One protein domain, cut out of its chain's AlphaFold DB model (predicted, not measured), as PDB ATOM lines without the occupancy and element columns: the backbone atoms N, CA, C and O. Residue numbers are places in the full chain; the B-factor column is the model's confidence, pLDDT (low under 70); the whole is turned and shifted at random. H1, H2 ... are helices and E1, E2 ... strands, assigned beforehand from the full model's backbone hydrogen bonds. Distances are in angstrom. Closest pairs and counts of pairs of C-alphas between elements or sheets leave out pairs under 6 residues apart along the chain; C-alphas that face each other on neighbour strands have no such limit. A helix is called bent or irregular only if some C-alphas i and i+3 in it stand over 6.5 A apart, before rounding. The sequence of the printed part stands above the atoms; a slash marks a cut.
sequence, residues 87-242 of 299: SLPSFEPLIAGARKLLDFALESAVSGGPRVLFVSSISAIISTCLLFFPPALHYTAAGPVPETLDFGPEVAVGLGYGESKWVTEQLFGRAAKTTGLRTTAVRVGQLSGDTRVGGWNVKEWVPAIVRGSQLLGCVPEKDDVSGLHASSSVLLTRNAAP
ATOM      1  N   SER A  87     113.725 130.685 106.705       94.44
ATOM      2  CA  SER A  87     114.779 129.725 106.373       94.44
ATOM      3  C   SER A  87     114.468 128.924 105.104       94.44
ATOM      4  O   SER A  87     113.319 128.865 104.650       94.44
ATOM      5  N   LEU A  88     115.490 128.263 104.545       95.06
ATOM      6  CA  LEU A  88     115.393 127.434 103.338       95.06
ATOM      7  C   LEU A  88     114.211 126.439 103.319       95.06
ATOM      8  O   LEU A  88     113.532 126.398 102.292       95.06
ATOM      9  N   PRO A  89     113.881 125.691 104.397       97.06
ATOM     10  CA  PRO A  89     112.732 124.775 104.395       97.06
ATOM     11  C   PRO A  89     111.409 125.446 104.017       97.06
ATOM     12  O   PRO A  89     110.574 124.862 103.334       97.06
ATOM     13  N   SER A  90     111.235 126.726 104.360       96.50
ATOM     14  CA  SER A  90     110.024 127.472 103.999       96.50
ATOM     15  C   SER A  90     109.869 127.653 102.481       96.50
ATOM     16  O   SER A  90     108.781 128.005 102.018       96.50
ATOM     17  N   PHE A  91     110.943 127.471 101.708       96.94
ATOM     18  CA  PHE A  91     110.974 127.566 100.247       96.94
ATOM     19  C   PHE A  91     110.895 126.211  99.541       96.94
ATOM     20  O   PHE A  91     110.790 126.193  98.314       96.94
ATOM     21  N   GLU A  92     110.897 125.093 100.268       96.56
ATOM     22  CA  GLU A  92     110.842 123.748  99.687       96.56
ATOM     23  C   GLU A  92     109.684 123.562  98.684       96.56
ATOM     24  O   GLU A  92     109.951 123.079  97.582       96.56
ATOM     25  N   PRO A  93     108.448 124.050  98.936       96.06
ATOM     26  CA  PRO A  93     107.372 123.968  97.944       96.06
ATOM     27  C   PRO A  93     107.689 124.689  96.622       96.06
ATOM     28  O   PRO A  93     107.312 124.219  95.549       96.06
ATOM     29  N   LEU A  94     108.409 125.817  96.670       96.81
ATOM     30  CA  LEU A  94     108.802 126.564  95.470       96.81
ATOM     31  C   LEU A  94     109.912 125.842  94.699       96.81
ATOM     32  O   LEU A  94     109.860 125.781  93.472       96.81
ATOM     33  N   ILE A  95     110.869 125.243  95.410       98.06
ATOM     34  CA  ILE A  95     111.941 124.428  94.822       98.06
ATOM     35  C   ILE A  95     111.349 123.172  94.162       98.06
ATOM     36  O   ILE A  95     111.674 122.861  93.015       98.06
ATOM     37  N   ALA A  96     110.421 122.490  94.839       97.25
ATOM     38  CA  ALA A  96     109.696 121.346  94.294       97.25
ATOM     39  C   ALA A  96     108.862 121.731  93.061       97.25
ATOM     40  O   ALA A  96     108.883 121.027  92.051       97.25
ATOM     41  N   GLY A  97     108.180 122.880  93.100       97.12
ATOM     42  CA  GLY A  97     107.457 123.418  91.948       97.12
ATOM     43  C   GLY A  97     108.372 123.715  90.756       97.12
ATOM     44  O   GLY A  97     108.038 123.382  89.621       97.12
ATOM     45  N   ALA A  98     109.559 124.273  91.004       97.94
ATOM     46  CA  ALA A  98     110.560 124.513  89.969       97.94
ATOM     47  C   ALA A  98     111.079 123.201  89.352       97.94
ATOM     48  O   ALA A  98     111.258 123.124  88.137       97.94
ATOM     49  N   ARG A  99     111.259 122.143  90.159       97.81
ATOM     50  CA  ARG A  99     111.572 120.797  89.655       97.81
ATOM     51  C   ARG A  99     110.461 120.263  88.752       97.81
ATOM     52  O   ARG A  99     110.759 119.887  87.624       97.81
ATOM     53  N   LYS A 100     109.204 120.320  89.194       97.81
ATOM     54  CA  LYS A 100     108.045 119.874  88.400       97.81
ATOM     55  C   LYS A 100     107.882 120.661  87.096       97.81
ATOM     56  O   LYS A 100     107.468 120.109  86.082       97.81
ATOM     57  N   LEU A 101     108.251 121.940  87.085       97.81
ATOM     58  CA  LEU A 101     108.285 122.748  85.865       97.81
ATOM     59  C   LEU A 101     109.363 122.273  84.876       97.81
ATOM     60  O   LEU A 101     109.146 122.308  83.666       97.81
ATOM     61  N   LEU A 102     110.516 121.820  85.378       97.94
ATOM     62  CA  LEU A 102     111.543 121.185  84.551       97.94
ATOM     63  C   LEU A 102     111.076 119.816  84.036       97.94
ATOM     64  O   LEU A 102     111.347 119.512  82.882       97.94
ATOM     65  N   ASP A 103     110.362 119.020  84.842       97.12
ATOM     66  CA  ASP A 103     109.729 117.771  84.379       97.12
ATOM     67  C   ASP A 103     108.769 118.048  83.212       97.12
ATOM     68  O   ASP A 103     108.928 117.489  82.131       97.12
ATOM     69  N   PHE A 104     107.864 119.020  83.371       97.94
ATOM     70  CA  PHE A 104     106.967 119.465  82.299       97.94
ATOM     71  C   PHE A 104     107.716 119.879  81.021       97.94
ATOM     72  O   PHE A 104     107.288 119.555  79.915       97.94
ATOM     73  N   ALA A 105     108.839 120.590  81.160       97.88
ATOM     74  CA  ALA A 105     109.659 120.994  80.021       97.88
ATOM     75  C   ALA A 105     110.304 119.793  79.306       97.88
ATOM     76  O   ALA A 105     110.404 119.798  78.080       97.88
ATOM     77  N   LEU A 106     110.730 118.778  80.059       97.06
ATOM     78  CA  LEU A 106     111.336 117.553  79.529       97.06
ATOM     79  C   LEU A 106     110.319 116.647  78.833       97.06
ATOM     80  O   LEU A 106     110.666 115.979  77.865       97.06
ATOM     81  N   GLU A 107     109.070 116.655  79.287       96.25
ATOM     82  CA  GLU A 107     107.969 115.907  78.673       96.25
ATOM     83  C   GLU A 107     107.326 116.630  77.476       96.25
ATOM     84  O   GLU A 107     106.303 116.185  76.948       96.25
ATOM     85  N   SER A 108     107.873 117.770  77.048       96.69
ATOM     86  CA  SER A 108     107.304 118.533  75.940       96.69
ATOM     87  C   SER A 108     107.371 117.762  74.621       96.69
ATOM     88  O   SER A 108     108.398 117.191  74.265       96.69
ATOM     89  N   ALA A 109     106.284 117.822  73.846       94.62
ATOM     90  CA  ALA A 109     106.249 117.274  72.490       94.62
ATOM     91  C   ALA A 109     106.916 118.201  71.450       94.62
ATOM     92  O   ALA A 109     107.048 117.838  70.281       94.62
ATOM     93  N   VAL A 110     107.330 119.409  71.850       94.06
ATOM     94  CA  VAL A 110     108.011 120.364  70.971       94.06
ATOM     95  C   VAL A 110     109.438 119.885  70.709       94.06
ATOM     96  O   VAL A 110     110.204 119.645  71.641       94.06
ATOM     97  N   SER A 111     109.823 119.797  69.432       90.38
ATOM     98  CA  SER A 111     111.174 119.381  69.039       90.38
ATOM     99  C   SER A 111     112.255 120.240  69.715       90.38
ATOM    100  O   SER A 111     112.246 121.470  69.630       90.38
ATOM    101  N   GLY A 112     113.182 119.582  70.420       86.88
ATOM    102  CA  GLY A 112     114.249 120.231  71.191       86.88
ATOM    103  C   GLY A 112     113.802 120.903  72.500       86.88
ATOM    104  O   GLY A 112     114.606 121.612  73.114       86.88
ATOM    105  N   GLY A 113     112.543 120.708  72.912       93.69
ATOM    106  CA  GLY A 113     111.950 121.208  74.153       93.69
ATOM    107  C   GLY A 113     111.865 122.739  74.257       93.69
ATOM    108  O   GLY A 113     112.475 123.478  73.469       93.69
ATOM    109  N   PRO A 114     111.132 123.271  75.248       97.31
ATOM    110  CA  PRO A 114     111.091 124.702  75.496       97.31
ATOM    111  C   PRO A 114     112.420 125.220  76.057       97.31
ATOM    112  O   PRO A 114     113.165 124.518  76.743       97.31
ATOM    113  N   ARG A 115     112.708 126.501  75.813       97.81
ATOM    114  CA  ARG A 115     113.760 127.215  76.556       97.81
ATOM    115  C   ARG A 115     113.227 127.590  77.933       97.81
ATOM    116  O   ARG A 115     112.171 128.213  78.010       97.81
ATOM    117  N   VAL A 116     113.952 127.267  78.999       98.38
ATOM    118  CA  VAL A 116     113.501 127.520  80.375       98.38
ATOM    119  C   VAL A 116     114.376 128.584  81.027       98.38
ATOM    120  O   VAL A 116     115.559 128.370  81.280       98.38
ATOM    121  N   LEU A 117     113.794 129.744  81.309       98.44
ATOM    122  CA  LEU A 117     114.450 130.845  82.001       98.44
ATOM    123  C   LEU A 117     113.974 130.896  83.452       98.44
ATOM    124  O   LEU A 117     112.778 131.012  83.706       98.44
ATOM    125  N   PHE A 118     114.908 130.859  84.395       98.50
ATOM    126  CA  PHE A 118     114.665 131.117  85.807       98.50
ATOM    127  C   PHE A 118     115.106 132.531  86.169       98.50
ATOM    128  O   PHE A 118     116.257 132.908  85.944       98.50
ATOM    129  N   VAL A 119     114.202 133.308  86.765       97.75
ATOM    130  CA  VAL A 119     114.555 134.592  87.376       97.75
ATOM    131  C   VAL A 119     115.075 134.321  88.786       97.75
ATOM    132  O   VAL A 119     114.319 134.113  89.744       97.75
ATOM    133  N   SER A 120     116.396 134.288  88.889       96.50
ATOM    134  CA  SER A 120     117.132 134.179  90.139       96.50
ATOM    135  C   SER A 120     117.409 135.561  90.749       96.50
ATOM    136  O   SER A 120     116.850 136.575  90.331       96.50
ATOM    137  N   SER A 121     118.255 135.610  91.771       93.25
ATOM    138  CA  SER A 121     118.661 136.822  92.479       93.25
ATOM    139  C   SER A 121     120.174 136.859  92.624       93.25
ATOM    140  O   SER A 121     120.792 135.811  92.812       93.25
ATOM    141  N   ILE A 122     120.767 138.053  92.673       89.94
ATOM    142  CA  ILE A 122     122.145 138.207  93.173       89.94
ATOM    143  C   ILE A 122     122.301 137.648  94.597       89.94
ATOM    144  O   ILE A 122     123.395 137.281  95.006       89.94
ATOM    145  N   SER A 123     121.195 137.499  95.338       88.81
ATOM    146  CA  SER A 123     121.193 136.855  96.651       88.81
ATOM    147  C   SER A 123     121.636 135.383  96.621       88.81
ATOM    148  O   SER A 123     122.028 134.858  97.654       88.81
ATOM    149  N   ALA A 124     121.586 134.712  95.463       91.00
ATOM    150  CA  ALA A 124     122.095 133.344  95.302       91.00
ATOM    151  C   ALA A 124     123.622 133.254  95.454       91.00
ATOM    152  O   ALA A 124     124.165 132.168  95.601       91.00
ATOM    153  N   ILE A 125     124.304 134.396  95.396       87.00
ATOM    154  CA  ILE A 125     125.746 134.539  95.584       87.00
ATOM    155  C   ILE A 125     126.031 135.645  96.611       87.00
ATOM    156  O   ILE A 125     127.053 136.318  96.540       87.00
ATOM    157  N   ILE A 126     125.111 135.905  97.547       73.62
ATOM    158  CA  ILE A 126     125.143 137.130  98.356       73.62
ATOM    159  C   ILE A 126     126.408 137.285  99.193       73.62
ATOM    160  O   ILE A 126     126.933 138.394  99.287       73.62
ATOM    161  N   SER A 127     126.928 136.183  99.734       65.62
ATOM    162  CA  SER A 127     128.114 136.182 100.591       65.62
ATOM    163  C   SER A 127     129.359 136.590  99.804       65.62
ATOM    164  O   SER A 127     130.288 137.152 100.369       65.62
ATOM    165  N   THR A 128     129.332 136.422  98.476       56.19
ATOM    166  CA  THR A 128     130.386 136.928  97.590       56.19
ATOM    167  C   THR A 128     130.305 138.429  97.331       56.19
ATOM    168  O   THR A 128     131.318 139.027  96.977       56.19
ATOM    169  N   CYS A 129     129.121 139.033  97.477       54.84
ATOM    170  CA  CYS A 129     128.811 140.375  96.982       54.84
ATOM    171  C   CYS A 129     128.561 141.421  98.080       54.84
ATOM    172  O   CYS A 129     128.680 142.612  97.795       54.84
ATOM    173  N   LEU A 130     128.188 141.027  99.306       56.78
ATOM    174  CA  LEU A 130     127.830 141.967 100.374       56.78
ATOM    175  C   LEU A 130     128.776 141.896 101.575       56.78
ATOM    176  O   LEU A 130     128.883 140.871 102.240       56.78
ATOM    177  N   LEU A 131     129.342 143.059 101.909       51.28
ATOM    178  CA  LEU A 131     130.329 143.295 102.973       51.28
ATOM    179  C   LEU A 131     129.825 143.066 104.414       51.28
ATOM    180  O   LEU A 131     130.570 143.298 105.361       51.28
ATOM    181  N   PHE A 132     128.565 142.662 104.594       54.31
ATOM    182  CA  PHE A 132     128.005 142.325 105.909       54.31
ATOM    183  C   PHE A 132     128.365 140.903 106.360       54.31
ATOM    184  O   PHE A 132     128.182 140.574 107.531       54.31
ATOM    185  N   PHE A 133     128.856 140.060 105.449       54.84
ATOM    186  CA  PHE A 133     129.338 138.726 105.780       54.84
ATOM    187  C   PHE A 133     130.826 138.763 106.170       54.84
ATOM    188  O   PHE A 133     131.527 139.727 105.867       54.84
ATOM    189  N   PRO A 134     131.333 137.749 106.893       55.25
ATOM    190  CA  PRO A 134     132.749 137.672 107.224       55.25
ATOM    191  C   PRO A 134     133.618 137.805 105.960       55.25
ATOM    192  O   PRO A 134     133.329 137.118 104.976       55.25
ATOM    193  N   PRO A 135     134.723 138.578 105.986       56.66
ATOM    194  CA  PRO A 135     135.593 138.781 104.822       56.66
ATOM    195  C   PRO A 135     136.094 137.492 104.162       56.66
ATOM    196  O   PRO A 135     136.385 137.478 102.969       56.66
ATOM    197  N   ALA A 136     136.160 136.399 104.928       55.47
ATOM    198  CA  ALA A 136     136.528 135.070 104.451       55.47
ATOM    199  C   ALA A 136     135.544 134.467 103.424       55.47
ATOM    200  O   ALA A 136     135.922 133.540 102.715       55.47
ATOM    201  N   LEU A 137     134.306 134.968 103.344       55.41
ATOM    202  CA  LEU A 137     133.280 134.517 102.395       55.41
ATOM    203  C   LEU A 137     133.136 135.439 101.176       55.41
ATOM    204  O   LEU A 137     132.394 135.113 100.247       55.41
ATOM    205  N   HIS A 138     133.841 136.573 101.160       62.56
ATOM    206  CA  HIS A 138     133.783 137.511 100.049       62.56
ATOM    207  C   HIS A 138     134.453 136.923  98.809       62.56
ATOM    208  O   HIS A 138     135.465 136.226  98.889       62.56
ATOM    209  N   TYR A 139     133.929 137.262  97.632       62.53
ATOM    210  CA  TYR A 139     134.671 137.037  96.402       62.53
ATOM    211  C   TYR A 139     135.804 138.056  96.345       62.53
ATOM    212  O   TYR A 139     135.596 139.245  96.122       62.53
ATOM    213  N   THR A 140     137.011 137.578  96.633       60.00
ATOM    214  CA  THR A 140     138.222 138.393  96.784       60.00
ATOM    215  C   THR A 140     139.015 138.540  95.488       60.00
ATOM    216  O   THR A 140     140.055 139.198  95.476       60.00
ATOM    217  N   ALA A 141     138.557 137.935  94.387       62.53
ATOM    218  CA  ALA A 141     139.254 138.046  93.115       62.53
ATOM    219  C   ALA A 141     139.080 139.450  92.517       62.53
ATOM    220  O   ALA A 141     138.017 140.065  92.594       62.53
ATOM    221  N   ALA A 142     140.139 139.949  91.883       60.66
ATOM    222  CA  ALA A 142     140.112 141.228  91.190       60.66
ATOM    223  C   ALA A 142     139.245 141.123  89.922       60.66
ATOM    224  O   ALA A 142     139.704 140.643  88.887       60.66
ATOM    225  N   GLY A 143     137.986 141.560  89.996       71.81
ATOM    226  CA  GLY A 143     137.094 141.629  88.837       71.81
ATOM    227  C   GLY A 143     135.612 141.439  89.168       71.81
ATOM    228  O   GLY A 143     135.256 141.201  90.322       71.81
ATOM    229  N   PRO A 144     134.728 141.563  88.162       78.94
ATOM    230  CA  PRO A 144     133.313 141.252  88.330       78.94
ATOM    231  C   PRO A 144     133.118 139.763  88.638       78.94
ATOM    232  O   PRO A 144     133.845 138.917  88.115       78.94
ATOM    233  N   VAL A 145     132.099 139.444  89.441       82.31
ATOM    234  CA  VAL A 145     131.751 138.052  89.747       82.31
ATOM    235  C   VAL A 145     131.372 137.315  88.450       82.31
ATOM    236  O   VAL A 145     130.513 137.805  87.711       82.31
ATOM    237  N   PRO A 146     131.977 136.149  88.152       84.81
ATOM    238  CA  PRO A 146     131.675 135.386  86.951       84.81
ATOM    239  C   PRO A 146     130.214 134.926  86.882       84.81
ATOM    240  O   PRO A 146     129.638 134.445  87.859       84.81
ATOM    241  N   GLU A 147     129.631 134.991  85.686       89.25
ATOM    242  CA  GLU A 147     128.285 134.489  85.386       89.25
ATOM    243  C   GLU A 147     128.303 132.964  85.167       89.25
ATOM    244  O   GLU A 147     128.033 132.463  84.077       89.25
ATOM    245  N   THR A 148     128.678 132.218  86.211       89.56
ATOM    246  CA  THR A 148     128.731 130.745  86.225       89.56
ATOM    247  C   THR A 148     127.911 130.145  87.376       89.56
ATOM    248  O   THR A 148     127.501 130.842  88.312       89.56
ATOM    249  N   LEU A 149     127.660 128.838  87.289       90.25
ATOM    250  CA  LEU A 149     127.092 127.995  88.347       90.25
ATOM    251  C   LEU A 149     128.162 127.287  89.197       90.25
ATOM    252  O   LEU A 149     127.821 126.530  90.105       90.25
ATOM    253  N   ASP A 150     129.446 127.540  88.928       87.06
ATOM    254  CA  ASP A 150     130.595 126.918  89.607       87.06
ATOM    255  C   ASP A 150     130.868 127.507  91.004       87.06
ATOM    256  O   ASP A 150     132.013 127.634  91.432       87.06
ATOM    257  N   PHE A 151     129.812 127.893  91.719       85.88
ATOM    258  CA  PHE A 151     129.897 128.335  93.103       85.88
ATOM    259  C   PHE A 151     129.314 127.258  94.012       85.88
ATOM    260  O   PHE A 151     128.201 126.775  93.770       85.88
ATOM    261  N   GLY A 152     130.047 126.886  95.060       88.25
ATOM    262  CA  GLY A 152     129.530 125.998  96.094       88.25
ATOM    263  C   GLY A 152     128.441 126.678  96.934       88.25
ATOM    264  O   GLY A 152     128.242 127.889  96.831       88.25
ATOM    265  N   PRO A 153     127.683 125.916  97.736       89.75
ATOM    266  CA  PRO A 153     126.556 126.441  98.510       89.75
ATOM    267  C   PRO A 153     126.940 127.558  99.489       89.75
ATOM    268  O   PRO A 153     126.109 128.410  99.791       89.75
ATOM    269  N   GLU A 154     128.189 127.593  99.957       84.94
ATOM    270  CA  GLU A 154     128.734 128.567 100.908       84.94
ATOM    271  C   GLU A 154     128.520 130.034 100.500       84.94
ATOM    272  O   GLU A 154     128.394 130.898 101.367       84.94
ATOM    273  N   VAL A 155     128.399 130.323  99.199       83.56
ATOM    274  CA  VAL A 155     128.172 131.689  98.695       83.56
ATOM    275  C   VAL A 155     126.750 132.206  98.923       83.56
ATOM    276  O   VAL A 155     126.496 133.400  98.757       83.56
ATOM    277  N   ALA A 156     125.815 131.310  99.245       86.06
ATOM    278  CA  ALA A 156     124.398 131.611  99.422       86.06
ATOM    279  C   ALA A 156     123.950 131.539 100.890       86.06
ATOM    280  O   ALA A 156     122.866 132.029 101.212       86.06
ATOM    281  N   VAL A 157     124.757 130.909 101.756       81.69
ATOM    282  CA  VAL A 157     124.407 130.611 103.153       81.69
ATOM    283  C   VAL A 157     124.160 131.887 103.954       81.69
ATOM    284  O   VAL A 157     124.924 132.848 103.873       81.69
ATOM    285  N   GLY A 158     123.119 131.855 104.789       75.19
ATOM    286  CA  GLY A 158     122.827 132.891 105.786       75.19
ATOM    287  C   GLY A 158     121.520 133.642 105.546       75.19
ATOM    288  O   GLY A 158     121.008 134.275 106.465       75.19
ATOM    289  N   LEU A 159     120.940 133.535 104.348       80.25
ATOM    290  CA  LEU A 159     119.610 134.055 104.033       80.25
ATOM    291  C   LEU A 159     118.814 132.983 103.290       80.25
ATOM    292  O   LEU A 159     119.128 132.677 102.140       80.25
ATOM    293  N   GLY A 160     117.733 132.471 103.891       90.75
ATOM    294  CA  GLY A 160     116.937 131.381 103.307       90.75
ATOM    295  C   GLY A 160     116.423 131.670 101.894       90.75
ATOM    296  O   GLY A 160     116.356 130.774 101.051       90.75
ATOM    297  N   TYR A 161     116.137 132.939 101.584       93.44
ATOM    298  CA  TYR A 161     115.824 133.366 100.221       93.44
ATOM    299  C   TYR A 161     116.989 133.136  99.244       93.44
ATOM    300  O   TYR A 161     116.774 132.555  98.179       93.44
ATOM    301  N   GLY A 162     118.210 133.555  99.597       93.19
ATOM    302  CA  GLY A 162     119.412 133.363  98.778       93.19
ATOM    303  C   GLY A 162     119.733 131.885  98.569       93.19
ATOM    304  O   GLY A 162     119.890 131.446  97.430       93.19
ATOM    305  N   GLU A 163     119.688 131.106  99.649       94.69
ATOM    306  CA  GLU A 163     119.844 129.648  99.631       94.69
ATOM    307  C   GLU A 163     118.840 128.997  98.668       94.69
ATOM    308  O   GLU A 163     119.219 128.199  97.809       94.69
ATOM    309  N   SER A 164     117.560 129.393  98.728       97.12
ATOM    310  CA  SER A 164     116.520 128.836  97.851       97.12
ATOM    311  C   SER A 164     116.772 129.122  96.369       97.12
ATOM    312  O   SER A 164     116.527 128.267  95.510       97.12
ATOM    313  N   LYS A 165     117.288 130.319  96.057       96.56
ATOM    314  CA  LYS A 165     117.635 130.719  94.693       96.56
ATOM    315  C   LYS A 165     118.836 129.928  94.188       96.56
ATOM    316  O   LYS A 165     118.746 129.379  93.094       96.56
ATOM    317  N   TRP A 166     119.884 129.784  95.000       96.38
ATOM    318  CA  TRP A 166     121.056 128.974  94.658       96.38
ATOM    319  C   TRP A 166     120.681 127.511  94.396       96.38
ATOM    320  O   TRP A 166     121.000 126.984  93.333       96.38
ATOM    321  N   VAL A 167     119.910 126.872  95.290       97.62
ATOM    322  CA  VAL A 167     119.461 125.477  95.096       97.62
ATOM    323  C   VAL A 167     118.719 125.325  93.767       97.62
ATOM    324  O   VAL A 167     118.952 124.373  93.020       97.62
ATOM    325  N   THR A 168     117.862 126.290  93.432       98.19
ATOM    326  CA  THR A 168     117.084 126.265  92.189       98.19
ATOM    327  C   THR A 168     117.955 126.491  90.950       98.19
ATOM    328  O   THR A 168     117.756 125.816  89.940       98.19
ATOM    329  N   GLU A 169     118.966 127.364  91.014       97.69
ATOM    330  CA  GLU A 169     119.962 127.502  89.942       97.69
ATOM    331  C   GLU A 169     120.685 126.178  89.673       97.69
ATOM    332  O   GLU A 169     120.779 125.756  88.516       97.69
ATOM    333  N   GLN A 170     121.099 125.472  90.731       97.81
ATOM    334  CA  GLN A 170     121.758 124.173  90.594       97.81
ATOM    335  C   GLN A 170     120.826 123.112  89.999       97.81
ATOM    336  O   GLN A 170     121.278 122.288  89.202       97.81
ATOM    337  N   LEU A 171     119.523 123.132  90.310       97.88
ATOM    338  CA  LEU A 171     118.538 122.253  89.663       97.88
ATOM    339  C   LEU A 171     118.443 122.514  88.154       97.88
ATOM    340  O   LEU A 171     118.449 121.567  87.364       97.88
ATOM    341  N   PHE A 172     118.396 123.782  87.745       98.00
ATOM    342  CA  PHE A 172     118.334 124.175  86.334       98.00
ATOM    343  C   PHE A 172     119.628 123.823  85.590       98.00
ATOM    344  O   PHE A 172     119.570 123.334  84.458       98.00
ATOM    345  N   GLY A 173     120.784 124.038  86.222       97.56
ATOM    346  CA  GLY A 173     122.091 123.662  85.683       97.56
ATOM    347  C   GLY A 173     122.243 122.151  85.524       97.56
ATOM    348  O   GLY A 173     122.663 121.679  84.468       97.56
ATOM    349  N   ARG A 174     121.827 121.379  86.536       97.12
ATOM    350  CA  ARG A 174     121.811 119.911  86.469       97.12
ATOM    351  C   ARG A 174     120.909 119.421  85.346       97.12
ATOM    352  O   ARG A 174     121.376 118.622  84.547       97.12
ATOM    353  N   ALA A 175     119.683 119.939  85.235       96.81
ATOM    354  CA  ALA A 175     118.777 119.569  84.150       96.81
ATOM    355  C   ALA A 175     119.406 119.826  82.773       96.81
ATOM    356  O   ALA A 175     119.391 118.932  81.930       96.81
ATOM    357  N   ALA A 176     120.031 120.987  82.558       96.75
ATOM    358  CA  ALA A 176     120.722 121.268  81.299       96.75
ATOM    359  C   ALA A 176     121.862 120.283  81.017       96.75
ATOM    360  O   ALA A 176     121.942 119.729  79.921       96.75
ATOM    361  N   LYS A 177     122.708 120.016  82.017       96.44
ATOM    362  CA  LYS A 177     123.864 119.125  81.875       96.44
ATOM    363  C   LYS A 177     123.467 117.670  81.619       96.44
ATOM    364  O   LYS A 177     124.146 116.997  80.852       96.44
ATOM    365  N   THR A 178     122.414 117.170  82.267       96.38
ATOM    366  CA  THR A 178     122.054 115.743  82.216       96.38
ATOM    367  C   THR A 178     121.071 115.387  81.109       96.38
ATOM    368  O   THR A 178     121.023 114.229  80.711       96.38
ATOM    369  N   THR A 179     120.283 116.347  80.618       95.62
ATOM    370  CA  THR A 179     119.207 116.078  79.643       95.62
ATOM    371  C   THR A 179     119.343 116.859  78.339       95.62
ATOM    372  O   THR A 179     118.616 116.592  77.390       95.62
ATOM    373  N   GLY A 180     120.227 117.860  78.290       94.56
ATOM    374  CA  GLY A 180     120.320 118.788  77.164       94.56
ATOM    375  C   GLY A 180     119.229 119.868  77.138       94.56
ATOM    376  O   GLY A 180     119.190 120.674  76.204       94.56
ATOM    377  N   LEU A 181     118.356 119.940  78.152       96.12
ATOM    378  CA  LEU A 181     117.342 120.989  78.249       96.12
ATOM    379  C   LEU A 181     117.991 122.382  78.276       96.12
ATOM    380  O   LEU A 181     118.911 122.659  79.044       96.12
ATOM    381  N   ARG A 182     117.478 123.305  77.462       97.38
ATOM    382  CA  ARG A 182     118.036 124.660  77.346       97.38
ATOM    383  C   ARG A 182     117.575 125.530  78.509       97.38
ATOM    384  O   ARG A 182     116.514 126.151  78.421       97.38
ATOM    385  N   THR A 183     118.376 125.601  79.569       97.56
ATOM    386  CA  THR A 183     118.061 126.412  80.751       97.56
ATOM    387  C   THR A 183     118.907 127.686  80.842       97.56
ATOM    388  O   THR A 183     119.982 127.817  80.257       97.56
ATOM    389  N   THR A 184     118.403 128.708  81.524       97.50
ATOM    390  CA  THR A 184     119.122 129.965  81.787       97.50
ATOM    391  C   THR A 184     118.685 130.495  83.141       97.50
ATOM    392  O   THR A 184     117.487 130.544  83.410       97.50
ATOM    393  N   ALA A 185     119.633 130.896  83.981       96.31
ATOM    394  CA  ALA A 185     119.361 131.572  85.240       96.31
ATOM    395  C   ALA A 185     119.762 133.045  85.121       96.31
ATOM    396  O   ALA A 185     120.860 133.370  84.679       96.31
ATOM    397  N   VAL A 186     118.867 133.947  85.507       96.00
ATOM    398  CA  VAL A 186     119.114 135.393  85.470       96.00
ATOM    399  C   VAL A 186     119.118 135.911  86.895       96.00
ATOM    400  O   VAL A 186     118.063 135.980  87.519       96.00
ATOM    401  N   ARG A 187     120.291 136.245  87.430       93.69
ATOM    402  CA  ARG A 187     120.452 136.814  88.770       93.69
ATOM    403  C   ARG A 187     120.136 138.304  88.716       93.69
ATOM    404  O   ARG A 187     120.935 139.111  88.245       93.69
ATOM    405  N   VAL A 188     118.946 138.660  89.180       91.94
ATOM    406  CA  VAL A 188     118.485 140.051  89.218       91.94
ATOM    407  C   VAL A 188     118.919 140.709  90.530       91.94
ATOM    408  O   VAL A 188     118.829 140.099  91.597       91.94
ATOM    409  N   GLY A 189     119.445 141.929  90.438       87.56
ATOM    410  CA  GLY A 189     119.789 142.782  91.571       87.56
ATOM    411  C   GLY A 189     118.594 143.576  92.097       87.56
ATOM    412  O   GLY A 189     117.439 143.188  91.925       87.56
ATOM    413  N   GLN A 190     118.868 144.710  92.738       83.75
ATOM    414  CA  GLN A 190     117.806 145.613  93.175       83.75
ATOM    415  C   GLN A 190     117.073 146.173  91.949       83.75
ATOM    416  O   GLN A 190     117.676 146.814  91.089       83.75
ATOM    417  N   LEU A 191     115.763 145.943  91.889       85.88
ATOM    418  CA  LEU A 191     114.890 146.585  90.913       85.88
ATOM    419  C   LEU A 191     114.428 147.941  91.454       85.88
ATOM    420  O   LEU A 191     114.219 148.107  92.657       85.88
ATOM    421  N   SER A 192     114.293 148.911  90.559       85.94
ATOM    422  CA  SER A 192     113.739 150.232  90.841       85.94
ATOM    423  C   SER A 192     112.484 150.467  90.004       85.94
ATOM    424  O   SER A 192     112.123 149.653  89.149       85.94
ATOM    425  N   GLY A 193     111.806 151.579  90.273       84.44
ATOM    426  CA  GLY A 193     110.646 151.996  89.498       84.44
ATOM    427  C   GLY A 193     110.995 152.345  88.054       84.44
ATOM    428  O   GLY A 193     112.131 152.705  87.734       84.44
ATOM    429  N   ASP A 194     109.990 152.265  87.186       86.12
ATOM    430  CA  ASP A 194     110.123 152.669  85.788       86.12
ATOM    431  C   ASP A 194     110.490 154.156  85.689       86.12
ATOM    432  O   ASP A 194     109.854 155.011  86.306       86.12
ATOM    433  N   THR A 195     111.508 154.488  84.898       85.50
ATOM    434  CA  THR A 195     112.040 155.859  84.818       85.50
ATOM    435  C   THR A 195     111.155 156.820  84.030       85.50
ATOM    436  O   THR A 195     111.364 158.030  84.097       85.50
ATOM    437  N   ARG A 196     110.178 156.310  83.271       87.12
ATOM    438  CA  ARG A 196     109.305 157.110  82.406       87.12
ATOM    439  C   ARG A 196     107.928 157.322  83.026       87.12
ATOM    440  O   ARG A 196     107.411 158.430  82.992       87.12
ATOM    441  N   VAL A 197     107.335 156.260  83.558       89.25
ATOM    442  CA  VAL A 197     105.987 156.239  84.138       89.25
ATOM    443  C   VAL A 197     106.041 156.396  85.660       89.25
ATOM    444  O   VAL A 197     105.071 156.839  86.264       89.25
ATOM    445  N   GLY A 198     107.166 156.056  86.297       86.25
ATOM    446  CA  GLY A 198     107.296 156.082  87.756       86.25
ATOM    447  C   GLY A 198     106.601 154.911  88.453       86.25
ATOM    448  O   GLY A 198     106.480 154.923  89.677       86.25
ATOM    449  N   GLY A 199     106.145 153.904  87.699       87.06
ATOM    450  CA  GLY A 199     105.552 152.693  88.255       87.06
ATOM    451  C   GLY A 199     106.540 152.001  89.191       87.06
ATOM    452  O   GLY A 199     107.606 151.572  88.758       87.06
ATOM    453  N   TRP A 200     106.206 151.921  90.478       87.56
ATOM    454  CA  TRP A 200     107.003 151.242  91.500       87.56
ATOM    455  C   TRP A 200     106.069 150.656  92.554       87.56
ATOM    456  O   TRP A 200     105.146 151.314  93.036       87.56
ATOM    457  N   ASN A 201     106.328 149.416  92.958       85.75
ATOM    458  CA  ASN A 201     105.740 148.844  94.157       85.75
ATOM    459  C   ASN A 201     106.132 149.643  95.418       85.75
ATOM    460  O   ASN A 201     107.184 149.431  96.015       85.75
ATOM    461  N   VAL A 202     105.232 150.517  95.868       85.31
ATOM    462  CA  VAL A 202     105.426 151.399  97.033       85.31
ATOM    463  C   VAL A 202     105.590 150.673  98.373       85.31
ATOM    464  O   VAL A 202     105.915 151.309  99.372       85.31
ATOM    465  N   LYS A 203     105.334 149.359  98.418       84.81
ATOM    466  CA  LYS A 203     105.540 148.528  99.615       84.81
ATOM    467  C   LYS A 203     106.978 148.018  99.740       84.81
ATOM    468  O   LYS A 203     107.305 147.399 100.748       84.81
ATOM    469  N   GLU A 204     107.817 148.226  98.728       84.69
ATOM    470  CA  GLU A 204     109.239 147.895  98.811       84.69
ATOM    471  C   GLU A 204     109.983 148.839  99.757       84.69
ATOM    472  O   GLU A 204     109.553 149.959 100.039       84.69
ATOM    473  N   TRP A 205     111.136 148.375 100.238       84.56
ATOM    474  CA  TRP A 205     111.902 149.072 101.264       84.56
ATOM    475  C   TRP A 205     112.395 150.455 100.804       84.56
ATOM    476  O   TRP A 205     112.354 151.394 101.595       84.56
ATOM    477  N   VAL A 206     112.790 150.622  99.531       88.00
ATOM    478  CA  VAL A 206     113.274 151.919  99.017       88.00
ATOM    479  C   VAL A 206     112.157 152.973  99.003       88.00
ATOM    480  O   VAL A 206     112.333 154.003  99.658       88.00
ATOM    481  N   PRO A 207     110.991 152.755  98.355       88.12
ATOM    482  CA  PRO A 207     109.880 153.705  98.446       88.12
ATOM    483  C   PRO A 207     109.415 153.973  99.881       88.12
ATOM    484  O   PRO A 207     109.058 155.107 100.201       88.12
ATOM    485  N   ALA A 208     109.438 152.958 100.752       89.12
ATOM    486  CA  ALA A 208     109.064 153.116 102.154       89.12
ATOM    487  C   ALA A 208     110.014 154.066 102.905       89.12
ATOM    488  O   ALA A 208     109.533 154.954 103.609       89.12
ATOM    489  N   ILE A 209     111.334 153.937 102.709       89.56
ATOM    490  CA  ILE A 209     112.324 154.866 103.280       89.56
ATOM    491  C   ILE A 209     112.106 156.273 102.733       89.56
ATOM    492  O   ILE A 209     111.995 157.205 103.521       89.56
ATOM    493  N   VAL A 210     111.978 156.435 101.413       89.75
ATOM    494  CA  VAL A 210     111.775 157.759 100.794       89.75
ATOM    495  C   VAL A 210     110.527 158.439 101.359       89.75
ATOM    496  O   VAL A 210     110.576 159.608 101.743       89.75
ATOM    497  N   ARG A 211     109.415 157.704 101.466       89.44
ATOM    498  CA  ARG A 211     108.170 158.222 102.042       89.44
ATOM    499  C   ARG A 211     108.328 158.566 103.523       89.44
ATOM    500  O   ARG A 211     107.854 159.616 103.947       89.44
ATOM    501  N   GLY A 212     108.985 157.708 104.302       91.56
ATOM    502  CA  GLY A 212     109.281 157.974 105.711       91.56
ATOM    503  C   GLY A 212     110.123 159.238 105.886       91.56
ATOM    504  O   GLY A 212     109.795 160.093 106.702       91.56
ATOM    505  N   SER A 213     111.143 159.411 105.048       93.25
ATOM    506  CA  SER A 213     112.013 160.582 105.061       93.25
ATOM    507  C   SER A 213     111.294 161.880 104.722       93.25
ATOM    508  O   SER A 213     111.542 162.904 105.351       93.25
ATOM    509  N   GLN A 214     110.358 161.846 103.770       93.25
ATOM    510  CA  GLN A 214     109.512 163.003 103.466       93.25
ATOM    511  C   GLN A 214     108.642 163.410 104.660       93.25
ATOM    512  O   GLN A 214     108.483 164.600 104.913       93.25
ATOM    513  N   LEU A 215     108.100 162.436 105.398       94.69
ATOM    514  CA  LEU A 215     107.279 162.697 106.585       94.69
ATOM    515  C   LEU A 215     108.103 163.244 107.758       94.69
ATOM    516  O   LEU A 215     107.613 164.093 108.496       94.69
ATOM    517  N   LEU A 216     109.335 162.762 107.928       95.00
ATOM    518  CA  LEU A 216     110.223 163.156 109.027       95.00
ATOM    519  C   LEU A 216     111.047 164.418 108.728       95.00
ATOM    520  O   LEU A 216     111.608 165.011 109.645       95.00
ATOM    521  N   GLY A 217     111.148 164.827 107.461       94.94
ATOM    522  CA  GLY A 217     112.003 165.938 107.037       94.94
ATOM    523  C   GLY A 217     113.502 165.618 107.067       94.94
ATOM    524  O   GLY A 217     114.319 166.529 106.956       94.94
ATOM    525  N   CYS A 218     113.880 164.343 107.202       92.06
ATOM    526  CA  CYS A 218     115.268 163.890 107.224       92.06
ATOM    527  C   CYS A 218     115.434 162.541 106.512       92.06
ATOM    528  O   CYS A 218     114.503 161.741 106.421       92.06
ATOM    529  N   VAL A 219     116.634 162.281 105.997       90.00
ATOM    530  CA  VAL A 219     117.011 160.989 105.409       90.00
ATOM    531  C   VAL A 219     117.980 160.267 106.340       90.00
ATOM    532  O   VAL A 219     118.764 160.939 107.009       90.00
ATOM    533  N   PRO A 220     117.940 158.926 106.411       83.44
ATOM    534  CA  PRO A 220     118.944 158.183 107.155       83.44
ATOM    535  C   PRO A 220     120.320 158.405 106.520       83.44
ATOM    536  O   PRO A 220     120.504 158.187 105.321       83.44
ATOM    537  N   GLU A 221     121.274 158.841 107.333       82.75
ATOM    538  CA  GLU A 221     122.685 158.911 106.968       82.75
ATOM    539  C   GLU A 221     123.341 157.560 107.274       82.75
ATOM    540  O   GLU A 221     123.042 156.924 108.287       82.75
ATOM    541  N   LYS A 222     124.198 157.085 106.367       67.94
ATOM    542  CA  LYS A 222     125.020 155.892 106.577       67.94
ATOM    543  C   LYS A 222     126.484 156.306 106.447       67.94
ATOM    544  O   LYS A 222     126.866 156.798 105.390       67.94
ATOM    545  N   ASP A 223     127.282 156.036 107.478       52.53
ATOM    546  CA  ASP A 223     128.714 156.390 107.537       52.53
ATOM    547  C   ASP A 223     129.615 155.547 106.608       52.53
ATOM    548  O   ASP A 223     130.785 155.861 106.416       52.53
ATOM    549  N   ASP A 224     129.070 154.500 105.980       47.53
ATOM    550  CA  ASP A 224     129.797 153.594 105.088       47.53
ATOM    551  C   ASP A 224     129.266 153.643 103.649       47.53
ATOM    552  O   ASP A 224     128.076 153.436 103.395       47.53
ATOM    553  N   VAL A 225     130.187 153.786 102.688       40.59
ATOM    554  CA  VAL A 225     129.979 153.884 101.221       40.59
ATOM    555  C   VAL A 225     129.415 152.597 100.577       40.59
ATOM    556  O   VAL A 225     129.446 152.406  99.363       40.59
ATOM    557  N   SER A 226     128.883 151.670 101.369       45.88
ATOM    558  CA  SER A 226     128.405 150.371 100.909       45.88
ATOM    559  C   SER A 226     126.878 150.356 100.742       45.88
ATOM    560  O   SER A 226     126.127 150.144 101.690       45.88
ATOM    561  N   GLY A 227     126.394 150.518  99.507       45.19
ATOM    562  CA  GLY A 227     125.140 149.863  99.096       45.19
ATOM    563  C   GLY A 227     123.904 150.718  98.801       45.19
ATOM    564  O   GLY A 227     122.814 150.159  98.756       45.19
ATOM    565  N   LEU A 228     124.035 152.016  98.520       39.50
ATOM    566  CA  LEU A 228     122.976 152.800  97.854       39.50
ATOM    567  C   LEU A 228     123.268 153.006  96.360       39.50
ATOM    568  O   LEU A 228     122.898 154.012  95.765       39.50
ATOM    569  N   HIS A 229     123.908 152.033  95.712       38.97
ATOM    570  CA  HIS A 229     123.863 151.973  94.256       38.97
ATOM    571  C   HIS A 229     122.539 151.332  93.844       38.97
ATOM    572  O   HIS A 229     122.438 150.117  93.701       38.97
ATOM    573  N   ALA A 230     121.527 152.173  93.612       34.00
ATOM    574  CA  ALA A 230     120.320 151.832  92.857       34.00
ATOM    575  C   ALA A 230     120.640 151.627  91.360       34.00
ATOM    576  O   ALA A 230     119.952 152.131  90.477       34.00
ATOM    577  N   SER A 231     121.725 150.912  91.070       32.09
ATOM    578  CA  SER A 231     122.017 150.415  89.739       32.09
ATOM    579  C   SER A 231     121.301 149.080  89.624       32.09
ATOM    580  O   SER A 231     121.672 148.117  90.295       32.09
ATOM    581  N   SER A 232     120.270 149.018  88.789       39.38
ATOM    582  CA  SER A 232     119.633 147.767  88.391       39.38
ATOM    583  C   SER A 232     120.664 146.887  87.682       39.38
ATOM    584  O   SER A 232     120.892 147.020  86.480       39.38
ATOM    585  N   SER A 233     121.348 146.031  88.440       45.19
ATOM    586  CA  SER A 233     122.274 145.042  87.907       45.19
ATOM    587  C   SER A 233     121.502 143.777  87.545       45.19
ATOM    588  O   SER A 233     120.681 143.271  88.310       45.19
ATOM    589  N   VAL A 234     121.739 143.275  86.340       46.69
ATOM    590  CA  VAL A 234     121.240 141.978  85.884       46.69
ATOM    591  C   VAL A 234     122.465 141.178  85.485       46.69
ATOM    592  O   VAL A 234     123.197 141.599  84.593       46.69
ATOM    593  N   LEU A 235     122.693 140.056  86.161       50.53
ATOM    594  CA  LEU A 235     123.720 139.079  85.806       50.53
ATOM    595  C   LEU A 235     123.035 137.899  85.105       50.53
ATOM    596  O   LEU A 235     122.037 137.365  85.600       50.53
ATOM    597  N   LEU A 236     123.531 137.508  83.933       45.81
ATOM    598  CA  LEU A 236     122.922 136.487  83.081       45.81
ATOM    599  C   LEU A 236     123.803 135.233  83.010       45.81
ATOM    600  O   LEU A 236     124.787 135.199  82.282       45.81
ATOM    601  N   THR A 237     123.378 134.145  83.646       54.97
ATOM    602  CA  THR A 237     124.048 132.843  83.533       54.97
ATOM    603  C   THR A 237     123.307 131.950  82.536       54.97
ATOM    604  O   THR A 237     122.180 131.505  82.776       54.97
ATOM    605  N   ARG A 238     123.933 131.653  81.391       53.50
ATOM    606  CA  ARG A 238     123.379 130.724  80.391       53.50
ATOM    607  C   ARG A 238     123.930 129.318  80.611       53.50
ATOM    608  O   ARG A 238     125.128 129.101  80.464       53.50
ATOM    609  N   ASN A 239     123.045 128.352  80.847       62.50
ATOM    610  CA  ASN A 239     123.431 126.949  80.963       62.50
ATOM    611  C   ASN A 239     123.361 126.322  79.564       62.50
ATOM    612  O   ASN A 239     122.281 126.163  78.993       62.50
ATOM    613  N   ALA A 240     124.513 126.036  78.958       42.53
ATOM    614  CA  ALA A 240     124.556 125.339  77.676       42.53
ATOM    615  C   ALA A 240     124.421 123.821  77.886       42.53
ATOM    616  O   ALA A 240     125.036 123.259  78.791       42.53
ATOM    617  N   ALA A 241     123.629 123.166  77.032       40.50
ATOM    618  CA  ALA A 241     123.740 121.728  76.798       40.50
ATOM    619  C   ALA A 241     125.122 121.419  76.183       40.50
ATOM    620  O   ALA A 241     125.711 122.323  75.578       40.50
ATOM    621  N   PRO A 242     125.656 120.193  76.331       32.78
ATOM    622  CA  PRO A 242     126.946 119.828  75.762       32.78
ATOM    623  C   PRO A 242     126.827 119.717  74.240       32.78
ATOM    624  O   PRO A 242     126.629 118.634  73.725       32.78
TER     625      PRO A 242
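This is residues 87 to 242 of the 299 residues of the protein "NAD_binding_4 domain-containing protein" of Polyporus arcularius HHB13444 (UniProt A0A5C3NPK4). A small three-stranded sheet has the long helix H3 over one face, with H1 side by side with H3 and the short H2 at the end of E1. Past the far end of E2, H4 lies well away from this body between two long links, and residues 194 to 199 stick out. The printed part has 156 residues with four named helices and three named strands, in the order H1 E1 H2 H3 E2 H4 E3; the sheet runs E1 E2 E3 and is mixed, and the class is mixed, helices and strands. The whole is only just loose, close to compact, with a radius of gyration of the C-alphas of 18.3 A and spans of 60 by 40 by 30 A.

Start with the sheet: find C-alpha 115 at (113.760, 127.215, 76.556), where E1 begins, and follow it to residue 121, 19.2 A away. E2 is residues 183 to 188, 16.1 A, and E3 is residues 234 to 239, 16.0 A, ending with C-alpha 239 at (123.431, 126.949, 80.963). H3, residues 160 to 179, runs 28.3 A from C-alpha 160 at (116.937, 131.381, 103.307). H1 is residues 88 to 106, 26.1 A, with a kink of 28 degrees near residue 95; H2 is residues 122 to 129, 8.0 A; H4 is residues 205 to 216, 16.2 A. H1 and H2 are irregular: C-alphas 90 and 93 are 7.5 A apart, and 124 and 127 are 8.5 A apart.

E1 and E2 are parallel at 25 degrees, with N 120 and O 186 at 2.7 A. E2 and E3 are antiparallel at 164 degrees, with N 187 and O 235 at 2.8 A. H3 lies over E1 and E2 at a height over the sheet of 9.1 A and runs along the strands, at 15 degrees to E2 on the local plane. H2 and H3 on one face of the sheet make two layers, helices over a sheet; E1, H2 H3, E2 form a strand-helix-strand unit, two parallel neighbour strands with helices between, its crossover right-handed. H1 touches H3, the same way at a shallow tilt of 23 degrees, closest at the C-alphas of Leu 88 and Gly 160, 4.2 A; it only grazes the sheet with residues 98 to 105. H2 touches residues 161 to 166 of H3, closest at the C-alphas of Ala 124 and Gly 162, 4.4 A, at 71 degrees, only just about perpendicular. H4 touches no helix and is not on the sheet. In H3 and H4 every O i to N i+4 pair is within hydrogen-bond range; in H1 12 of 15 are, and in H2 1 of 4, beside 4 of 5 O i to N i+3 pairs.

Look for the farthest C-alphas at Ser 111 and Gly 217, 60.1 A apart. The printed part has no cut, and the links H2 to H3, E2 to H4 and H4 to E3 are long. The mean pLDDT of the printed part is 82.1; residues 127 to 142 and 222 to 242, which include E3, are under 70.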